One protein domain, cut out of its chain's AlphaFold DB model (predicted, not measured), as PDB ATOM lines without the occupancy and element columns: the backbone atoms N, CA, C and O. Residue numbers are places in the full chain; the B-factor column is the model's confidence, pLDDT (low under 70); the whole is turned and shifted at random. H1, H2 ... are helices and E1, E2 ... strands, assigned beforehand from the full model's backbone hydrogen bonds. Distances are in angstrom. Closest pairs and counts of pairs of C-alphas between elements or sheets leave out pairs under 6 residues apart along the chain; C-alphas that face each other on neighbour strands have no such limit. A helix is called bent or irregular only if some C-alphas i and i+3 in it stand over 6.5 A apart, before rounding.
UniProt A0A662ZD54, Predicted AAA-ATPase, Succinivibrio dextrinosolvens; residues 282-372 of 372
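What this domain is: This is residues 282 to 372 of the 372 residues of the protein "Predicted AAA-ATPase" of Succinivibrio dextrinosolvens (UniProt A0A662ZD54). The longest helix, H3, is the core of an elongated body: H1 and then H2 run along it the opposite way, and H4 packs crosswise on it. H4 also comes close to a sharply bent two-stranded hairpin, E1 and E2; H5 lies at one end of the long axis, while residues 319 to 324 stick out at the other. The printed part has 91 residues, with five named helices and two named strands in the order H1 H2 H3 H4 E1 E2 H5, and its class is mixed, helices and strands. The sheet is E1 - E2, antiparallel. The whole is compact, with a radius of gyration of the C-alphas of 13.8 A, and spans 48 by 27 by 22 A.

Where its parts are: Find C-alpha 285 at (31.895, -43.212, 53.847); from there H1 runs over residues 285 to 291, 10.1 A. H2 follows as residues 294 to 299. Look next at C-alpha 303, at (40.282, -37.166, 34.201), where H3 begins; it runs to residue 317, 21.1 A away. H4 is residues 328 to 338, 15.4 A. The strands are E1, residues 345 to 352, 15.4 A, and E2, residues 355 to 362, 16.1 A. H5, residues 364 to 371, ends at C-alpha 371, (59.703, -47.776, 31.472).

How they stand to each other: Start at H3, the hub, which touches three helices. With residues 309 to 313 alone it touches H1, closest at the C-alphas of Cys 290 and Val 309, 6.3 A; they run opposite ways at 37 degrees, only just a steep tilt. With residues 303 to 309 alone it touches H2, its partner in a helical hairpin, at a shallow tilt of 19 degrees; the closest C-alphas are those of Tyr 297 and Leu 306, 6.4 A. H3 and H4 touch about perpendicular, at 86 degrees, closest at the C-alphas of Phe 310 and Ile 335, 6.3 A. Moving outward, the closest C-alphas of H4 and E2 are those of Arg 332 and Asp 358, 7.2 A. E1 and E2 form a hairpin; E1 bends by 99 degrees at residue 349 and E2 by 93 degrees at residue 358. Look there for N 347 and O 360, 2.9 A, and N 362 and O 345, 2.8 A, within hydrogen-bond range. H2 and H5 only just touch, with 3 pairs of C-alphas within 8 A, closest at Asp 299 and Thr 366, 6.5 A. In H1, H2, H3 and H4 every O i to N i+4 pair is within hydrogen-bond range; in H5, 3 of 4 are.

The domain as a whole: The two C-alphas farthest apart are those of Asp 321 and Asn 372, 48.3 A. The printed part has no cut, and none of its links is long. It ends at residue 372, the chain's last. The mean pLDDT of the printed part is 82.4; look for values under 70 at residues 319 to 324 and 366 to 372.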
ATOM      1  N   LYS A 282      35.645 -34.552  58.576       78.06
ATOM      2  CA  LYS A 282      35.592 -35.990  58.290       78.06
ATOM      3  C   LYS A 282      35.015 -36.254  56.909       78.06
ATOM      4  O   LYS A 282      33.891 -35.858  56.613       78.06
ATOM      5  N   LEU A 283      35.766 -37.012  56.111       83.38
ATOM      6  CA  LEU A 283      35.269 -37.541  54.847       83.38
ATOM      7  C   LEU A 283      34.138 -38.532  55.107       83.38
ATOM      8  O   LEU A 283      34.180 -39.342  56.040       83.38
ATOM      9  N   THR A 284      33.122 -38.490  54.256       85.44
ATOM     10  CA  THR A 284      32.001 -39.415  54.336       85.44
ATOM     11  C   THR A 284      32.415 -40.808  53.869       85.44
ATOM     12  O   THR A 284      33.306 -40.989  53.036       85.44
ATOM     13  N   SER A 285      31.699 -41.836  54.332       86.75
ATOM     14  CA  SER A 285      31.895 -43.212  53.847       86.75
ATOM     15  C   SER A 285      31.696 -43.341  52.331       86.75
ATOM     16  O   SER A 285      32.283 -44.217  51.695       86.75
ATOM     17  N   LYS A 286      30.889 -42.452  51.737       87.62
ATOM     18  CA  LYS A 286      30.687 -42.359  50.290       87.62
ATOM     19  C   LYS A 286      31.946 -41.858  49.587       87.62
ATOM     20  O   LYS A 286      32.336 -42.462  48.591       87.62
ATOM     21  N   THR A 287      32.579 -40.804  50.097       88.06
ATOM     22  CA  THR A 287      33.836 -40.278  49.545       88.06
ATOM     23  C   THR A 287      34.963 -41.284  49.696       88.06
ATOM     24  O   THR A 287      35.613 -41.593  48.701       88.06
ATOM     25  N   ASN A 288      35.092 -41.920  50.865       86.75
ATOM     26  CA  ASN A 288      36.066 -42.995  51.079       86.75
ATOM     27  C   ASN A 288      35.923 -44.125  50.055       86.75
ATOM     28  O   ASN A 288      36.907 -44.573  49.476       86.75
ATOM     29  N   ARG A 289      34.688 -44.543  49.751       87.38
ATOM     30  CA  ARG A 289      34.444 -45.579  48.740       87.38
ATOM     31  C   ARG A 289      34.786 -45.119  47.321       87.38
ATOM     32  O   ARG A 289      35.228 -45.932  46.521       87.38
ATOM     33  N   CYS A 290      34.587 -43.840  46.997       89.44
ATOM     34  CA  CYS A 290      34.974 -43.294  45.696       89.44
ATOM     35  C   CYS A 290      36.493 -43.297  45.483       89.44
ATOM     36  O   CYS A 290      36.923 -43.459  44.345       89.44
ATOM     37  N   MET A 291      37.287 -43.153  46.548       90.94
ATOM     38  CA  MET A 291      38.750 -43.189  46.448       90.94
ATOM     39  C   MET A 291      39.275 -44.565  46.025       90.94
ATOM     40  O   MET A 291      40.247 -44.632  45.285       90.94
ATOM     41  N   LEU A 292      38.588 -45.656  46.386       90.44
ATOM     42  CA  LEU A 292      38.976 -47.017  45.982       90.44
ATOM     43  C   LEU A 292      38.943 -47.243  44.460       90.44
ATOM     44  O   LEU A 292      39.581 -48.168  43.977       90.44
ATOM     45  N   ALA A 293      38.216 -46.408  43.711       93.12
ATOM     46  CA  ALA A 293      38.130 -46.487  42.253       93.12
ATOM     47  C   ALA A 293      39.204 -45.649  41.529       93.12
ATOM     48  O   ALA A 293      39.277 -45.673  40.304       93.12
ATOM     49  N   ILE A 294      40.043 -44.902  42.262       94.81
ATOM     50  CA  ILE A 294      41.104 -44.068  41.674       94.81
ATOM     51  C   ILE A 294      42.029 -44.864  40.737       94.81
ATOM     52  O   ILE A 294      42.280 -44.355  39.644       94.81
ATOM     53  N   PRO A 295      42.498 -46.084  41.076       93.75
ATOM     54  CA  PRO A 295      43.350 -46.861  40.172       93.75
ATOM     55  C   PRO A 295      42.701 -47.120  38.810       93.75
ATOM     56  O   PRO A 295      43.334 -46.905  37.780       93.75
ATOM     57  N   GLU A 296      41.411 -47.477  38.793       93.44
ATOM     58  CA  GLU A 296      40.656 -47.718  37.557       93.44
ATOM     59  C   GLU A 296      40.572 -46.451  36.693       93.44
ATOM     60  O   GLU A 296      40.741 -46.509  35.473       93.44
ATOM     61  N   TYR A 297      40.359 -45.288  37.318       95.19
ATOM     62  CA  TYR A 297      40.314 -44.009  36.606       95.19
ATOM     63  C   TYR A 297      41.686 -43.597  36.061       95.19
ATOM     64  O   TYR A 297      41.761 -43.058  34.957       95.19
ATOM     65  N   VAL A 298      42.768 -43.870  36.796       93.44
ATOM     66  CA  VAL A 298      44.141 -43.622  36.331       93.44
ATOM     67  C   VAL A 298      44.474 -44.519  35.137       93.44
ATOM     68  O   VAL A 298      44.951 -44.020  34.117       93.44
ATOM     69  N   ASP A 299      44.148 -45.810  35.203       91.31
ATOM     70  CA  ASP A 299      44.402 -46.763  34.116       91.31
ATOM     71  C   ASP A 299      43.626 -46.429  32.835       91.31
ATOM     72  O   ASP A 299      44.146 -46.602  31.724       91.31
ATOM     73  N   ALA A 300      42.403 -45.916  32.985       93.44
ATOM     74  CA  ALA A 300      41.543 -45.477  31.889       93.44
ATOM     75  C   ALA A 300      41.842 -44.051  31.384       93.44
ATOM     76  O   ALA A 300      41.236 -43.626  30.400       93.44
ATOM     77  N   ALA A 301      42.748 -43.312  32.037       91.69
ATOM     78  CA  ALA A 301      42.965 -41.877  31.824       91.69
ATOM     79  C   ALA A 301      41.668 -41.034  31.937       91.69
ATOM     80  O   ALA A 301      41.486 -40.044  31.223       91.69
ATOM     81  N   ASP A 302      40.760 -41.415  32.842       95.31
ATOM     82  CA  ASP A 302      39.484 -40.734  33.090       95.31
ATOM     83  C   ASP A 302      39.655 -39.548  34.054       95.31
ATOM     84  O   ASP A 302      39.438 -39.622  35.269       95.31
ATOM     85  N   ILE A 303      40.042 -38.415  33.474       93.81
ATOM     86  CA  ILE A 303      40.282 -37.166  34.201       93.81
ATOM     87  C   ILE A 303      39.005 -36.612  34.858       93.81
ATOM     88  O   ILE A 303      39.083 -36.004  35.926       93.81
ATOM     89  N   GLU A 304      37.827 -36.805  34.263       96.81
ATOM     90  CA  GLU A 304      36.576 -36.249  34.800       96.81
ATOM     91  C   GLU A 304      36.113 -36.998  36.056       96.81
ATOM     92  O   GLU A 304      35.678 -36.379  37.039       96.81
ATOM     93  N   SER A 305      36.286 -38.321  36.083       95.00
ATOM     94  CA  SER A 305      36.048 -39.115  37.288       95.00
ATOM     95  C   SER A 305      37.040 -38.766  38.399       95.00
ATOM     96  O   SER A 305      36.614 -38.557  39.538       95.00
ATOM     97  N   LEU A 306      38.331 -38.586  38.086       94.38
ATOM     98  CA  LEU A 306      39.337 -38.137  39.063       94.38
ATOM     99  C   LEU A 306      38.986 -36.771  39.667       94.38
ATOM    100  O   LEU A 306      38.924 -36.641  40.893       94.38
ATOM    101  N   LYS A 307      38.649 -35.777  38.834       94.38
ATOM    102  CA  LYS A 307      38.174 -34.458  39.293       94.38
ATOM    103  C   LYS A 307      36.975 -34.579  40.227       94.38
ATOM    104  O   LYS A 307      36.896 -33.881  41.233       94.38
ATOM    105  N   THR A 308      36.040 -35.475  39.917       94.31
ATOM    106  CA  THR A 308      34.854 -35.702  40.750       94.31
ATOM    107  C   THR A 308      35.223 -36.242  42.132       94.31
ATOM    108  O   THR A 308      34.619 -35.830  43.124       94.31
ATOM    109  N   VAL A 309      36.195 -37.154  42.226       93.69
ATOM    110  CA  VAL A 309      36.683 -37.663  43.517       93.69
ATOM    111  C   VAL A 309      37.396 -36.559  44.296       93.69
ATOM    112  O   VAL A 309      37.066 -36.340  45.461       93.69
ATOM    113  N   PHE A 310      38.292 -35.809  43.655       93.38
ATOM    114  CA  PHE A 310      39.042 -34.730  44.309       93.38
ATOM    115  C   PHE A 310      38.123 -33.617  44.815       93.38
ATOM    116  O   PHE A 310      38.233 -33.205  45.967       93.38
ATOM    117  N   ASN A 311      37.134 -33.205  44.019       91.31
ATOM    118  CA  ASN A 311      36.151 -32.210  44.441       91.31
ATOM    119  C   ASN A 311      35.352 -32.663  45.669       91.31
ATOM    120  O   ASN A 311      35.051 -31.840  46.528       91.31
ATOM    121  N   LYS A 312      35.024 -33.957  45.795       91.06
ATOM    122  CA  LYS A 312      34.362 -34.474  47.005       91.06
ATOM    123  C   LYS A 312      35.257 -34.360  48.234       91.06
ATOM    124  O   LYS A 312      34.768 -33.935  49.273       91.06
ATOM    125  N   ILE A 313      36.541 -34.700  48.101       89.56
ATOM    126  CA  ILE A 313      37.521 -34.564  49.189       89.56
ATOM    127  C   ILE A 313      37.587 -33.104  49.648       89.56
ATOM    128  O   ILE A 313      37.453 -32.836  50.839       89.56
ATOM    129  N   ILE A 314      37.722 -32.166  48.706       87.06
ATOM    130  CA  ILE A 314      37.795 -30.727  48.990       87.06
ATOM    131  C   ILE A 314      36.520 -30.240  49.689       87.06
ATOM    132  O   ILE A 314      36.598 -29.641  50.756       87.06
ATOM    133  N   ILE A 315      35.342 -30.520  49.124       85.94
ATOM    134  CA  ILE A 315      34.054 -30.028  49.649       85.94
ATOM    135  C   ILE A 315      33.774 -30.557  51.061       85.94
ATOM    136  O   ILE A 315      33.196 -29.846  51.878       85.94
ATOM    137  N   GLU A 316      34.160 -31.797  51.360       83.38
ATOM    138  CA  GLU A 316      33.954 -32.392  52.686       83.38
ATOM    139  C   GLU A 316      35.030 -31.992  53.706       83.38
ATOM    140  O   GLU A 316      34.844 -32.217  54.901       83.38
ATOM    141  N   SER A 317      36.135 -31.389  53.258       78.00
ATOM    142  CA  SER A 317      37.271 -31.037  54.117       78.00
ATOM    143  C   SER A 317      37.539 -29.537  54.225       78.00
ATOM    144  O   SER A 317      38.409 -29.141  54.991       78.00
ATOM    145  N   ILE A 318      36.820 -28.690  53.489       78.12
ATOM    146  CA  ILE A 318      36.935 -27.233  53.582       78.12
ATOM    147  C   ILE A 318      35.546 -26.663  53.834       78.12
ATOM    148  O   ILE A 318      34.629 -26.857  53.037       78.12
ATOM    149  N   THR A 319      35.384 -25.925  54.931       67.50
ATOM    150  CA  THR A 319      34.171 -25.130  55.162       67.50
ATOM    151  C   THR A 319      34.451 -23.657  54.862       67.50
ATOM    152  O   THR A 319      35.559 -23.190  55.153       67.50
ATOM    153  N   PRO A 320      33.474 -22.896  54.325       64.88
ATOM    154  CA  PRO A 320      33.641 -21.465  54.050       64.88
ATOM    155  C   PRO A 320      34.111 -20.652  55.265       64.88
ATOM    156  O   PRO A 320      34.825 -19.668  55.104       64.88
ATOM    157  N   ASP A 321      33.741 -21.098  56.467       63.25
ATOM    158  CA  ASP A 321      34.025 -20.411  57.728       63.25
ATOM    159  C   ASP A 321      35.324 -20.872  58.404       63.25
ATOM    160  O   ASP A 321      35.755 -20.260  59.379       63.25
ATOM    161  N   SER A 322      35.956 -21.953  57.925       64.62
ATOM    162  CA  SER A 322      37.152 -22.500  58.581       64.62
ATOM    163  C   SER A 322      38.373 -21.593  58.437       64.62
ATOM    164  O   SER A 322      39.183 -21.523  59.354       64.62
ATOM    165  N   GLY A 323      38.516 -20.906  57.298       66.69
ATOM    166  CA  GLY A 323      39.717 -20.131  56.974       66.69
ATOM    167  C   GLY A 323      40.988 -20.978  56.802       66.69
ATOM    168  O   GLY A 323      42.052 -20.408  56.582       66.69
ATOM    169  N   ILE A 324      40.877 -22.311  56.873       68.81
ATOM    170  CA  ILE A 324      41.986 -23.261  56.753       68.81
ATOM    171  C   ILE A 324      42.012 -23.880  55.351       68.81
ATOM    172  O   ILE A 324      41.005 -23.886  54.645       68.81
ATOM    173  N   PHE A 325      43.165 -24.423  54.965       73.94
ATOM    174  CA  PHE A 325      43.400 -25.032  53.654       73.94
ATOM    175  C   PHE A 325      43.048 -24.123  52.460       73.94
ATOM    176  O   PHE A 325      42.454 -24.552  51.473       73.94
ATOM    177  N   ASN A 326      43.387 -22.839  52.561       74.62
ATOM    178  CA  ASN A 326      43.007 -21.808  51.591       74.62
ATOM    179  C   ASN A 326      44.075 -21.549  50.511       74.62
ATOM    180  O   ASN A 326      43.882 -20.673  49.665       74.62
ATOM    181  N   ARG A 327      45.182 -22.299  50.522       77.94
ATOM    182  CA  ARG A 327      46.273 -22.202  49.543       77.94
ATOM    183  C   ARG A 327      46.281 -23.428  48.636       77.94
ATOM    184  O   ARG A 327      45.816 -24.501  49.008       77.94
ATOM    185  N   GLU A 328      46.867 -23.284  47.455       82.25
ATOM    186  CA  GLU A 328      47.009 -24.381  46.489       82.25
ATOM    187  C   GLU A 328      47.740 -25.598  47.079       82.25
ATOM    188  O   GLU A 328      47.258 -26.725  46.967       82.25
ATOM    189  N   VAL A 329      48.842 -25.352  47.797       80.81
ATOM    190  CA  VAL A 329      49.614 -26.377  48.519       80.81
ATOM    191  C   VAL A 329      48.743 -27.143  49.515       80.81
ATOM    192  O   VAL A 329      48.812 -28.370  49.589       80.81
ATOM    193  N   ASP A 330      47.866 -26.440  50.233       80.06
ATOM    194  CA  ASP A 330      46.986 -27.073  51.208       80.06
ATOM    195  C   ASP A 330      45.957 -27.988  50.534       80.06
ATOM    196  O   ASP A 330      45.704 -29.092  51.012       80.06
ATOM    197  N   ILE A 331      45.383 -27.552  49.409       85.06
ATOM    198  CA  ILE A 331      44.420 -28.342  48.629       85.06
ATOM    199  C   ILE A 331      45.096 -29.593  48.061       85.06
ATOM    200  O   ILE A 331      44.539 -30.691  48.153       85.06
ATOM    201  N   ARG A 332      46.307 -29.455  47.507       87.81
ATOM    202  CA  ARG A 332      47.113 -30.588  47.039       87.81
ATOM    203  C   ARG A 332      47.351 -31.585  48.167       87.81
ATOM    204  O   ARG A 332      47.081 -32.771  47.983       87.81
ATOM    205  N   ASN A 333      47.850 -31.124  49.313       83.19
ATOM    206  CA  ASN A 333      48.185 -31.998  50.436       83.19
ATOM    207  C   ASN A 333      46.935 -32.659  51.013       83.19
ATOM    208  O   ASN A 333      46.953 -33.853  51.291       83.19
ATOM    209  N   LEU A 334      45.817 -31.937  51.085       85.56
ATOM    210  CA  LEU A 334      44.534 -32.496  51.487       85.56
ATOM    211  C   LEU A 334      44.115 -33.669  50.589       85.56
ATOM    212  O   LEU A 334      43.724 -34.719  51.102       85.56
ATOM    213  N   ILE A 335      44.195 -33.511  49.263       89.31
ATOM    214  CA  ILE A 335      43.899 -34.598  48.318       89.31
ATOM    215  C   ILE A 335      44.895 -35.740  48.511       89.31
ATOM    216  O   ILE A 335      44.475 -36.888  48.655       89.31
ATOM    217  N   TYR A 336      46.192 -35.427  48.546       88.81
ATOM    218  CA  TYR A 336      47.260 -36.414  48.657       88.81
ATOM    219  C   TYR A 336      47.066 -37.286  49.889       88.81
ATOM    220  O   TYR A 336      47.028 -38.503  49.779       88.81
ATOM    221  N   ILE A 337      46.898 -36.667  51.053       84.81
ATOM    222  CA  ILE A 337      46.784 -37.330  52.354       84.81
ATOM    223  C   ILE A 337      45.482 -38.118  52.462       84.81
ATOM    224  O   ILE A 337      45.452 -39.190  53.054       84.81
ATOM    225  N   SER A 338      44.404 -37.630  51.846       87.12
ATOM    226  CA  SER A 338      43.114 -38.324  51.885       87.12
ATOM    227  C   SER A 338      43.122 -39.658  51.140       87.12
ATOM    228  O   SER A 338      42.357 -40.547  51.505       87.12
ATOM    229  N   ILE A 339      43.954 -39.808  50.106       88.62
ATOM    230  CA  ILE A 339      44.057 -41.038  49.312       88.62
ATOM    231  C   ILE A 339      45.042 -41.990  50.007       88.62
ATOM    232  O   ILE A 339      46.219 -41.658  50.065       88.62
ATOM    233  N   PRO A 340      44.634 -43.165  50.511       82.25
ATOM    234  CA  PRO A 340      45.555 -44.067  51.209       82.25
ATOM    235  C   PRO A 340      46.658 -44.624  50.295       82.25
ATOM    236  O   PRO A 340      46.398 -44.920  49.127       82.25
ATOM    237  N   ASP A 341      47.858 -44.854  50.836       77.94
ATOM    238  CA  ASP A 341      48.973 -45.480  50.096       77.94
ATOM    239  C   ASP A 341      48.655 -46.917  49.652       77.94
ATOM    240  O   ASP A 341      49.162 -47.388  48.636       77.94
ATOM    241  N   SER A 342      47.766 -47.602  50.376       77.12
ATOM    242  CA  SER A 342      47.242 -48.923  50.006       77.12
ATOM    243  C   SER A 342      46.337 -48.910  48.767       77.12
ATOM    244  O   SER A 342      46.056 -49.968  48.207       77.12
ATOM    245  N   VAL A 343      45.865 -47.736  48.328       84.94
ATOM    246  CA  VAL A 343      45.007 -47.597  47.142       84.94
ATOM    247  C   VAL A 343      45.832 -47.402  45.878       84.94
ATOM    248  O   VAL A 343      45.527 -48.012  44.856       84.94
ATOM    249  N   ILE A 344      46.835 -46.523  45.907       87.81
ATOM    250  CA  ILE A 344      47.612 -46.164  44.721       87.81
ATOM    251  C   ILE A 344      48.992 -45.632  45.105       87.81
ATOM    252  O   ILE A 344      49.141 -44.957  46.124       87.81
ATOM    253  N   TYR A 345      49.992 -45.869  44.254       83.12
ATOM    254  CA  TYR A 345      51.267 -45.177  44.385       83.12
ATOM    255  C   TYR A 345      51.057 -43.700  44.058       83.12
ATOM    256  O   TYR A 345      50.572 -43.346  42.981       83.12
ATOM    257  N   LYS A 346      51.442 -42.824  44.976       88.25
ATOM    258  CA  LYS A 346      51.334 -41.376  44.823       88.25
ATOM    259  C   LYS A 346      52.655 -40.708  45.185       88.25
ATOM    260  O   LYS A 346      53.433 -41.232  45.974       88.25
ATOM    261  N   SER A 347      52.898 -39.557  44.574       83.75
ATOM    262  CA  SER A 347      54.031 -38.665  44.848       83.75
ATOM    263  C   SER A 347      53.598 -37.213  44.642       83.75
ATOM    264  O   SER A 347      52.616 -36.957  43.934       83.75
ATOM    265  N   ARG A 348      54.284 -36.272  45.295       86.69
ATOM    266  CA  ARG A 348      54.040 -34.824  45.194       86.69
ATOM    267  C   ARG A 348      55.247 -34.127  44.585       86.69
ATOM    268  O   ARG A 348      56.348 -34.667  44.632       86.69
ATOM    269  N   GLU A 349      55.013 -32.954  44.002       83.19
ATOM    270  CA  GLU A 349      56.056 -32.035  43.512       83.19
ATOM    271  C   GLU A 349      57.151 -32.733  42.685       83.19
ATOM    272  O   GLU A 349      58.352 -32.552  42.879       83.19
ATOM    273  N   THR A 350      56.731 -33.600  41.767       81.44
ATOM    274  CA  THR A 350      57.637 -34.494  41.052       81.44
ATOM    275  C   THR A 350      58.040 -33.894  39.712       81.44
ATOM    276  O   THR A 350      57.196 -33.486  38.911       81.44
ATOM    277  N   VAL A 351      59.346 -33.880  39.437       82.44
ATOM    278  CA  VAL A 351      59.884 -33.554  38.112       82.44
ATOM    279  C   VAL A 351      59.990 -34.837  37.299       82.44
ATOM    280  O   VAL A 351      60.653 -35.790  37.702       82.44
ATOM    281  N   ASN A 352      59.358 -34.856  36.133       78.88
ATOM    282  CA  ASN A 352      59.418 -35.968  35.196       78.88
ATOM    283  C   ASN A 352      59.662 -35.467  33.762       78.88
ATOM    284  O   ASN A 352      59.827 -34.271  33.512       78.88
ATOM    285  N   ALA A 353      59.698 -36.391  32.799       79.38
ATOM    286  CA  ALA A 353      59.964 -36.072  31.394       79.38
ATOM    287  C   ALA A 353      58.948 -35.092  30.764       79.38
ATOM    288  O   ALA A 353      59.245 -34.484  29.737       79.38
ATOM    289  N   PHE A 354      57.769 -34.924  31.369       79.12
ATOM    290  CA  PHE A 354      56.705 -34.027  30.919       79.12
ATOM    291  C   PHE A 354      56.694 -32.678  31.653       79.12
ATOM    292  O   PHE A 354      55.869 -31.822  31.335       79.12
ATOM    293  N   GLY A 355      57.618 -32.461  32.594       86.19
ATOM    294  CA  GLY A 355      57.740 -31.234  33.374       86.19
ATOM    295  C   GLY A 355      57.530 -31.467  34.868       86.19
ATOM    296  O   GLY A 355      57.802 -32.546  35.390       86.19
ATOM    297  N   PHE A 356      57.079 -30.422  35.557       86.56
ATOM    298  CA  PHE A 356      56.760 -30.465  36.979       86.56
ATOM    299  C   PHE A 356      55.284 -30.821  37.176       86.56
ATOM    300  O   PHE A 356      54.419 -30.236  36.523       86.56
ATOM    301  N   ALA A 357      55.007 -31.772  38.064       87.62
ATOM    302  CA  ALA A 357      53.660 -32.160  38.458       87.62
ATOM    303  C   ALA A 357      53.473 -31.980  39.968       87.62
ATOM    304  O   ALA A 357      54.239 -32.535  40.756       87.62
ATOM    305  N   ASP A 358      52.410 -31.281  40.376       87.12
ATOM    306  CA  ASP A 358      52.071 -31.107  41.796       87.12
ATOM    307  C   ASP A 358      51.763 -32.439  42.479       87.12
ATOM    308  O   ASP A 358      52.097 -32.649  43.643       87.12
ATOM    309  N   MET A 359      51.128 -33.350  41.743       89.12
ATOM    310  CA  MET A 359      50.809 -34.692  42.195       89.12
ATOM    311  C   MET A 359      50.904 -35.668  41.030       89.12
ATOM    312  O   MET A 359      50.364 -35.424  39.951       89.12
ATOM    313  N   GLN A 360      51.546 -36.804  41.272       89.50
ATOM    314  CA  GLN A 360      51.623 -37.912  40.334       89.50
ATOM    315  C   GLN A 360      51.032 -39.163  40.982       89.50
ATOM    316  O   GLN A 360      51.436 -39.556  42.076       89.50
ATOM    317  N   LEU A 361      50.074 -39.779  40.288       90.12
ATOM    318  CA  LEU A 361      49.425 -41.031  40.666       90.12
ATOM    319  C   LEU A 361      49.841 -42.127  39.685       90.12
ATOM    320  O   LEU A 361      49.791 -41.919  38.472       90.12
ATOM    321  N   VAL A 362      50.251 -43.277  40.208       86.56
ATOM    322  CA  VAL A 362      50.799 -44.386  39.428       86.56
ATOM    323  C   VAL A 362      50.180 -45.703  39.887       86.56
ATOM    324  O   VAL A 362      50.056 -46.005  41.070       86.56
ATOM    325  N   THR A 363      49.795 -46.506  38.912       85.50
ATOM    326  CA  THR A 363      49.374 -47.901  39.041       85.50
ATOM    327  C   THR A 363      50.479 -48.806  38.500       85.50
ATOM    328  O   THR A 363      51.338 -48.368  37.730       85.50
ATOM    329  N   SER A 364      50.437 -50.099  38.823       74.75
ATOM    330  CA  SER A 364      51.360 -51.082  38.235       74.75
ATOM    331  C   SER A 364      51.310 -51.092  36.697       74.75
ATOM    332  O   SER A 364      52.335 -51.249  36.034       74.75
ATOM    333  N   ILE A 365      50.133 -50.844  36.112       71.69
ATOM    334  CA  ILE A 365      49.927 -50.773  34.658       71.69
ATOM    335  C   ILE A 365      50.554 -49.511  34.063       71.69
ATOM    336  O   ILE A 365      51.189 -49.568  33.008       71.69
ATOM    337  N   THR A 366      50.367 -48.356  34.701       63.03
ATOM    338  CA  THR A 366      50.929 -47.099  34.195       63.03
ATOM    339  C   THR A 366      52.442 -47.051  34.360       63.03
ATOM    340  O   THR A 366      53.106 -46.600  33.432       63.03
ATOM    341  N   PHE A 367      53.013 -47.612  35.432       60.19
ATOM    342  CA  PHE A 367      54.469 -47.723  35.600       60.19
ATOM    343  C   PHE A 367      55.134 -48.460  34.425       60.19
ATOM    344  O   PHE A 367      56.105 -47.974  33.846       60.19
ATOM    345  N   ALA A 368      54.541 -49.569  33.971       50.78
ATOM    346  CA  ALA A 368      55.030 -50.329  32.818       50.78
ATOM    347  C   ALA A 368      55.003 -49.545  31.486       50.78
ATOM    348  O   ALA A 368      55.739 -49.895  30.562       50.78
ATOM    349  N   LYS A 369      54.179 -48.492  31.375       53.66
ATOM    350  CA  LYS A 369      54.126 -47.593  30.206       53.66
ATOM    351  C   LYS A 369      55.158 -46.460  30.253       53.66
ATOM    352  O   LYS A 369      55.348 -45.810  29.235       53.66
ATOM    353  N   PHE A 370      55.774 -46.191  31.406       48.94
ATOM    354  CA  PHE A 370      56.836 -45.182  31.541       48.94
ATOM    355  C   PHE A 370      58.241 -45.766  31.348       48.94
ATOM    356  O   PHE A 370      59.165 -45.027  31.023       48.94
ATOM    357  N   VAL A 371      58.408 -47.075  31.570       42.44
ATOM    358  CA  VAL A 371      59.703 -47.776  31.472       42.44
ATOM    359  C   VAL A 371      59.953 -48.367  30.071       42.44
ATOM    360  O   VAL A 371      61.096 -48.667  29.732       42.44
ATOM    361  N   ASN A 372      58.909 -48.495  29.246       31.23
ATOM    362  CA  ASN A 372      58.984 -48.909  27.836       31.23
ATOM    363  C   ASN A 372      58.679 -47.731  26.914       31.23
ATOM    364  O   ASN A 372      59.221 -47.724  25.784       31.23
TER     365      ASN A 372